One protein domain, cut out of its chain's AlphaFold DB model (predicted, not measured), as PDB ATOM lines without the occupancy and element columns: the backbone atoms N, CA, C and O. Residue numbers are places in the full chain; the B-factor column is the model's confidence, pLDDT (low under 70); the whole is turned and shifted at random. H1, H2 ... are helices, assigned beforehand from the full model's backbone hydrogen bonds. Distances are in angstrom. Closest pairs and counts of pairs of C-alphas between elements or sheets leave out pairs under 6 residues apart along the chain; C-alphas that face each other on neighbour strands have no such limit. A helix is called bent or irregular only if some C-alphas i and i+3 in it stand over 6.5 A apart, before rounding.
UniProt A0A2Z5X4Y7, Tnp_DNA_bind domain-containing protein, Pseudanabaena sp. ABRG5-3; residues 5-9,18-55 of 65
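Overview. This is residues 5 to 9 and 18 to 55 of the 65 residues of the protein "Tnp_DNA_bind domain-containing protein" of Pseudanabaena sp. ABRG5-3 (UniProt A0A2Z5X4Y7). One long helix, H2, runs through the middle of a small all-helix domain, with the short helix H1 packed on one side of it, while the chain after H2 turns back on the other side, where the short helix H3 and the longer H4 lie near it. After H2 the printed part folds back in an arch through the small helix H3 and then runs into H4, which is set crosswise to H2 and near it, without clearly touching it. The contacts between the helices are few, yet the whole is compact, with a radius of gyration of the C-alphas of 9.8 A. The printed part has 43 residues with four named helices, in the order H1, H2, H3, H4 along the chain, and no named strand. Its outline is rounded, with spans of 24 by 22 by 14 A.

Arrangement. The printed part begins with H1, residues 5 to 9, which touches H2, residues 18 to 32, with 10 pairs of C-alphas within 8 A. The closest C-alphas of the two are those of Phe 9 and Tyr 24, 4.9 A apart, and their centres are 8.8 A apart. After H2 comes H3, residues 38 to 41, joined to it by a tight link of 5 residues. H2 and H3 only just touch, with 3 pairs of C-alphas within 8 A, and H2 touches H3 with residues 29 to 30 alone. Their closest C-alphas are those of Lys 29 and Ile 41, 6.6 A apart. A second tight link, of 3 residues, joins H3 to H4, residues 45 to 53. H3 and H4 are close but not clearly touching, and their closest C-alphas, those of Ser 39 and Leu 48, are 6.6 A apart. H4 is also close to H2 but not clearly touching it, and the closest C-alphas here are those of Ile 26 and Ala 51, 6.3 A apart. The lines of H2 and H4 are about perpendicular, at 76 degrees. H1 is apart from H3 and from H4. In H1, H2 and H4 every pair of O of residue i and N of residue i+4 is within hydrogen-bond range, while H3, with 4 residues, is too short for such a pair and has its 1 pair of O of residue i and N of residue i+3 within range.

Along the chain. H1 begins at C-alpha 5, at (213.411, 139.600, 177.899), and measures 5.7 A from its first to its last C-alpha. H2 is the longest helix, with 15 residues from Arg 18 to Glu 32. It runs from C-alpha 18 at (226.178, 146.544, 169.448) to C-alpha 32 at (205.874, 143.109, 174.440), a length of 21.2 A. Residues 33 to 37 form the link to H3, which goes from Leu 38 to Ile 41 and measures 5.0 A. Residues 42 to 44 lead on to H4, which goes from Gly 45 to Glu 53, measures 12.2 A and ends with C-alpha 53 at (218.697, 140.026, 159.846). None of the four helices is bent or irregular.

Size, cuts and confidence. The two C-alphas farthest apart are those of Lys 7 and Gly 45, at 27.4 A. The first and last printed C-alphas, those of Trp 5 and Ser 55, are 16.0 A apart. The printed part has one cut, where residues 10 to 17 are not printed, and C-alphas 9 and 18 are 12.8 A apart across it. The link from H1 to H2 is the link across this cut, and of the links that are printed whole none is long. The mean pLDDT of the printed part is 90.2, and no printed residue is under 70. Among the helices of this predicted model, the mean pLDDT is 92 in H2 and 87 in H4.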
ATOM      1  N   TRP A   5     212.294 139.234 178.772       91.50
ATOM      2  CA  TRP A   5     213.411 139.600 177.899       91.50
ATOM      3  C   TRP A   5     214.716 139.838 178.674       91.50
ATOM      4  O   TRP A   5     215.773 139.454 178.184       91.50
ATOM      5  N   ASP A   6     214.659 140.377 179.897       92.69
ATOM      6  CA  ASP A   6     215.850 140.574 180.737       92.69
ATOM      7  C   ASP A   6     216.532 139.234 181.029       92.69
ATOM      8  O   ASP A   6     217.745 139.107 180.909       92.69
ATOM      9  N   LYS A   7     215.745 138.200 181.344       91.50
ATOM     10  CA  LYS A   7     216.271 136.858 181.636       91.50
ATOM     11  C   LYS A   7     216.901 136.164 180.429       91.50
ATOM     12  O   LYS A   7     217.750 135.305 180.622       91.50
ATOM     13  N   ASN A   8     216.443 136.480 179.220       89.06
ATOM     14  CA  ASN A   8     216.838 135.753 178.012       89.06
ATOM     15  C   ASN A   8     217.898 136.489 177.188       89.06
ATOM     16  O   ASN A   8     218.684 135.833 176.515       89.06
ATOM     17  N   PHE A   9     217.924 137.825 177.225       90.25
ATOM     18  CA  PHE A   9     218.766 138.614 176.324       90.25
ATOM     19  C   PHE A   9     219.752 139.550 177.025       90.25
ATOM     20  O   PHE A   9     220.678 140.014 176.368       90.25
ATOM     21  N   ARG A  18     227.258 145.991 170.279       90.38
ATOM     22  CA  ARG A  18     226.178 146.544 169.448       90.38
ATOM     23  C   ARG A  18     225.232 145.459 168.951       90.38
ATOM     24  O   ARG A  18     224.058 145.745 168.694       90.38
ATOM     25  N   LEU A  19     225.736 144.241 168.740       89.12
ATOM     26  CA  LEU A  19     224.904 143.096 168.378       89.12
ATOM     27  C   LEU A  19     224.129 142.592 169.595       89.12
ATOM     28  O   LEU A  19     222.935 142.320 169.463       89.12
ATOM     29  N   SER A  20     224.764 142.531 170.765       91.19
ATOM     30  CA  SER A  20     224.115 142.175 172.031       91.19
ATOM     31  C   SER A  20     222.986 143.144 172.401       91.19
ATOM     32  O   SER A  20     221.848 142.712 172.605       91.19
ATOM     33  N   ASP A  21     223.241 144.453 172.357       91.81
ATOM     34  CA  ASP A  21     222.233 145.496 172.598       91.81
ATOM     35  C   ASP A  21     221.054 145.383 171.630       91.81
ATOM     36  O   ASP A  21     219.882 145.561 171.987       91.81
ATOM     37  N   ARG A  22     221.356 145.060 170.369       91.06
ATOM     38  CA  ARG A  22     220.337 144.877 169.342       91.06
ATOM     39  C   ARG A  22     219.504 143.622 169.591       91.06
ATOM     40  O   ARG A  22     218.282 143.712 169.471       91.06
ATOM     41  N   ALA A  23     220.121 142.497 169.960       91.00
ATOM     42  CA  ALA A  23     219.410 141.275 170.339       91.00
ATOM     43  C   ALA A  23     218.438 141.548 171.491       91.00
ATOM     44  O   ALA A  23     217.257 141.208 171.401       91.00
ATOM     45  N   TYR A  24     218.911 142.250 172.522       93.62
ATOM     46  CA  TYR A  24     218.100 142.655 173.662       93.62
ATOM     47  C   TYR A  24     216.927 143.557 173.252       93.62
ATOM     48  O   TYR A  24     215.775 143.278 173.594       93.62
ATOM     49  N   SER A  25     217.181 144.598 172.452       92.88
ATOM     50  CA  SER A  25     216.126 145.505 171.988       92.88
ATOM     51  C   SER A  25     215.073 144.805 171.122       92.88
ATOM     52  O   SER A  25     213.885 145.123 171.241       92.88
ATOM     53  N   ILE A  26     215.482 143.883 170.246       92.12
ATOM     54  CA  ILE A  26     214.571 143.090 169.410       92.12
ATOM     55  C   ILE A  26     213.751 142.145 170.294       92.12
ATOM     56  O   ILE A  26     212.524 142.123 170.193       92.12
ATOM     57  N   GLY A  27     214.413 141.414 171.193       92.06
ATOM     58  CA  GLY A  27     213.787 140.461 172.104       92.06
ATOM     59  C   GLY A  27     212.751 141.107 173.021       92.06
ATOM     60  O   GLY A  27     211.654 140.568 173.186       92.06
ATOM     61  N   LYS A  28     213.043 142.305 173.537       94.38
ATOM     62  CA  LYS A  28     212.088 143.111 174.305       94.38
ATOM     63  C   LYS A  28     210.838 143.448 173.488       94.38
ATOM     64  O   LYS A  28     209.737 143.108 173.911       94.38
ATOM     65  N   LYS A  29     210.999 144.048 172.301       93.88
ATOM     66  CA  LYS A  29     209.867 144.446 171.441       93.88
ATOM     67  C   LYS A  29     209.003 143.251 171.024       93.88
ATOM     68  O   LYS A  29     207.778 143.352 171.022       93.88
ATOM     69  N   ILE A  30     209.621 142.112 170.701       92.31
ATOM     70  CA  ILE A  30     208.893 140.876 170.368       92.31
ATOM     71  C   ILE A  30     208.117 140.354 171.579       92.31
ATOM     72  O   ILE A  30     206.970 139.942 171.431       92.31
ATOM     73  N   SER A  31     208.716 140.405 172.770       93.38
ATOM     74  CA  SER A  31     208.066 139.964 174.010       93.38
ATOM     75  C   SER A  31     206.852 140.831 174.361       93.38
ATOM     76  O   SER A  31     205.798 140.306 174.705       93.38
ATOM     77  N   GLU A  32     206.975 142.154 174.231       93.75
ATOM     78  CA  GLU A  32     205.874 143.109 174.440       93.75
ATOM     79  C   GLU A  32     204.768 142.968 173.377       93.75
ATOM     80  O   GLU A  32     203.594 143.231 173.643       93.75
ATOM     81  N   GLY A  33     205.135 142.546 172.167       93.62
ATOM     82  CA  GLY A  33     204.240 142.356 171.029       93.62
ATOM     83  C   GLY A  33     203.847 140.906 170.756       93.62
ATOM     84  O   GLY A  33     203.462 140.608 169.627       93.62
ATOM     85  N   PHE A  34     203.966 140.004 171.732       92.06
ATOM     86  CA  PHE A  34     203.746 138.575 171.513       92.06
ATOM     87  C   PHE A  34     202.394 138.294 170.830       92.06
ATOM     88  O   PHE A  34     201.357 138.833 171.217       92.06
ATOM     89  N   GLY A  35     202.419 137.456 169.790       92.50
ATOM     90  CA  GLY A  35     201.246 137.119 168.975       92.50
ATOM     91  C   GLY A  35     200.930 138.102 167.840       92.50
ATOM     92  O   GLY A  35     200.029 137.824 167.052       92.50
ATOM     93  N   LYS A  36     201.663 139.215 167.714       94.38
ATOM     94  CA  LYS A  36     201.507 140.180 166.613       94.38
ATOM     95  C   LYS A  36     202.517 139.946 165.496       94.38
ATOM     96  O   LYS A  36     203.588 139.375 165.705       94.38
ATOM     97  N   ALA A  37     202.198 140.438 164.301       90.62
ATOM     98  CA  ALA A  37     203.132 140.417 163.180       90.62
ATOM     99  C   ALA A  37     204.344 141.332 163.440       90.62
ATOM    100  O   ALA A  37     204.225 142.385 164.067       90.62
ATOM    101  N   LEU A  38     205.516 140.994 162.888       90.00
ATOM    102  CA  LEU A  38     206.719 141.829 163.034       90.00
ATOM    103  C   LEU A  38     206.515 143.246 162.478       90.00
ATOM    104  O   LEU A  38     207.001 144.202 163.070       90.00
ATOM    105  N   SER A  39     205.754 143.404 161.394       90.38
ATOM    106  CA  SER A  39     205.379 144.716 160.842       90.38
ATOM    107  C   SER A  39     204.484 145.537 161.779       90.38
ATOM    108  O   SER A  39     204.456 146.766 161.705       90.38
ATOM    109  N   GLU A  40     203.762 144.884 162.690       92.44
ATOM    110  CA  GLU A  40     202.974 145.565 163.713       92.44
ATOM    111  C   GLU A  40     203.827 145.989 164.909       92.44
ATOM    112  O   GLU A  40     203.534 147.023 165.512       92.44
ATOM    113  N   ILE A  41     204.880 145.233 165.220       94.25
ATOM    114  CA  ILE A  41     205.818 145.487 166.323       94.25
ATOM    115  C   ILE A  41     206.858 146.549 165.923       94.25
ATOM    116  O   ILE A  41     207.108 147.502 166.662       94.25
ATOM    117  N   PHE A  42     207.445 146.414 164.734       92.75
ATOM    118  CA  PHE A  42     208.493 147.283 164.204       92.75
ATOM    119  C   PHE A  42     207.915 148.232 163.153       92.75
ATOM    120  O   PHE A  42     207.749 147.878 161.988       92.75
ATOM    121  N   LYS A  43     207.619 149.469 163.568       88.25
ATOM    122  CA  LYS A  43     206.988 150.483 162.705       88.25
ATOM    123  C   LYS A  43     207.938 151.107 161.681       88.25
ATOM    124  O   LYS A  43     207.493 151.603 160.652       88.25
ATOM    125  N   SER A  44     209.244 151.093 161.952       89.50
ATOM    126  CA  SER A  44     210.261 151.557 161.007       89.50
ATOM    127  C   SER A  44     210.747 150.404 160.138       89.50
ATOM    128  O   SER A  44     211.162 149.368 160.658       89.50
ATOM    129  N   GLY A  45     210.809 150.614 158.819       87.00
ATOM    130  CA  GLY A  45     211.374 149.629 157.892       87.00
ATOM    131  C   GLY A  45     212.823 149.247 158.227       87.00
ATOM    132  O   GLY A  45     213.222 148.103 158.029       87.00
ATOM    133  N   SER A  46     213.600 150.172 158.803       86.94
ATOM    134  CA  SER A  46     214.980 149.904 159.230       86.94
ATOM    135  C   SER A  46     215.064 148.959 160.436       86.94
ATOM    136  O   SER A  46     215.927 148.083 160.470       86.94
ATOM    137  N   GLU A  47     214.157 149.097 161.404       86.69
ATOM    138  CA  GLU A  47     214.085 148.213 162.568       86.69
ATOM    139  C   GLU A  47     213.536 146.842 162.182       86.69
ATOM    140  O   GLU A  47     214.095 145.827 162.590       86.69
ATOM    141  N   LEU A  48     212.504 146.816 161.331       88.88
ATOM    142  CA  LEU A  48     211.931 145.582 160.804       88.88
ATOM    143  C   LEU A  48     212.987 144.770 160.043       88.88
ATOM    144  O   LEU A  48     213.154 143.580 160.297       88.88
ATOM    145  N   LYS A  49     213.756 145.419 159.157       88.38
ATOM    146  CA  LYS A  49     214.854 144.773 158.426       88.38
ATOM    147  C   LYS A  49     215.892 144.169 159.375       88.38
ATOM    148  O   LYS A  49     216.286 143.023 159.186       88.38
ATOM    149  N   ARG A  50     216.307 144.908 160.408       85.75
ATOM    150  CA  ARG A  50     217.284 144.426 161.399       85.75
ATOM    151  C   ARG A  50     216.759 143.245 162.214       85.75
ATOM    152  O   ARG A  50     217.530 142.342 162.511       85.75
ATOM    153  N   ALA A  51     215.466 143.227 162.541       87.06
ATOM    154  CA  ALA A  51     214.836 142.082 163.194       87.06
ATOM    155  C   ALA A  51     214.877 140.827 162.306       87.06
ATOM    156  O   ALA A  51     215.181 139.743 162.796       87.06
ATOM    157  N   TYR A  52     214.658 140.979 160.995       84.19
ATOM    158  CA  TYR A  52     214.836 139.882 160.040       84.19
ATOM    159  C   TYR A  52     216.296 139.439 159.897       84.19
ATOM    160  O   TYR A  52     216.544 138.243 159.811       84.19
ATOM    161  N   GLU A  53     217.261 140.362 159.900       84.62
ATOM    162  CA  GLU A  53     218.697 140.026 159.846       84.62
ATOM    163  C   GLU A  53     219.173 139.247 161.081       84.62
ATOM    164  O   GLU A  53     220.098 138.448 160.973       84.62
ATOM    165  N   PHE A  54     218.536 139.461 162.235       82.44
ATOM    166  CA  PHE A  54     218.799 138.723 163.477       82.44
ATOM    167  C   PHE A  54     218.091 137.368 163.549       82.44
ATOM    168  O   PHE A  54     218.373 136.569 164.441       82.44
ATOM    169  N   SER A  55     217.155 137.109 162.641       76.88
ATOM    170  CA  SER A  55     216.425 135.855 162.601       76.88
ATOM    171  C   SER A  55     217.240 134.785 161.870       76.88
ATOM    172  O   SER A  55     217.804 135.075 160.815       76.88
TER     173      SER A  55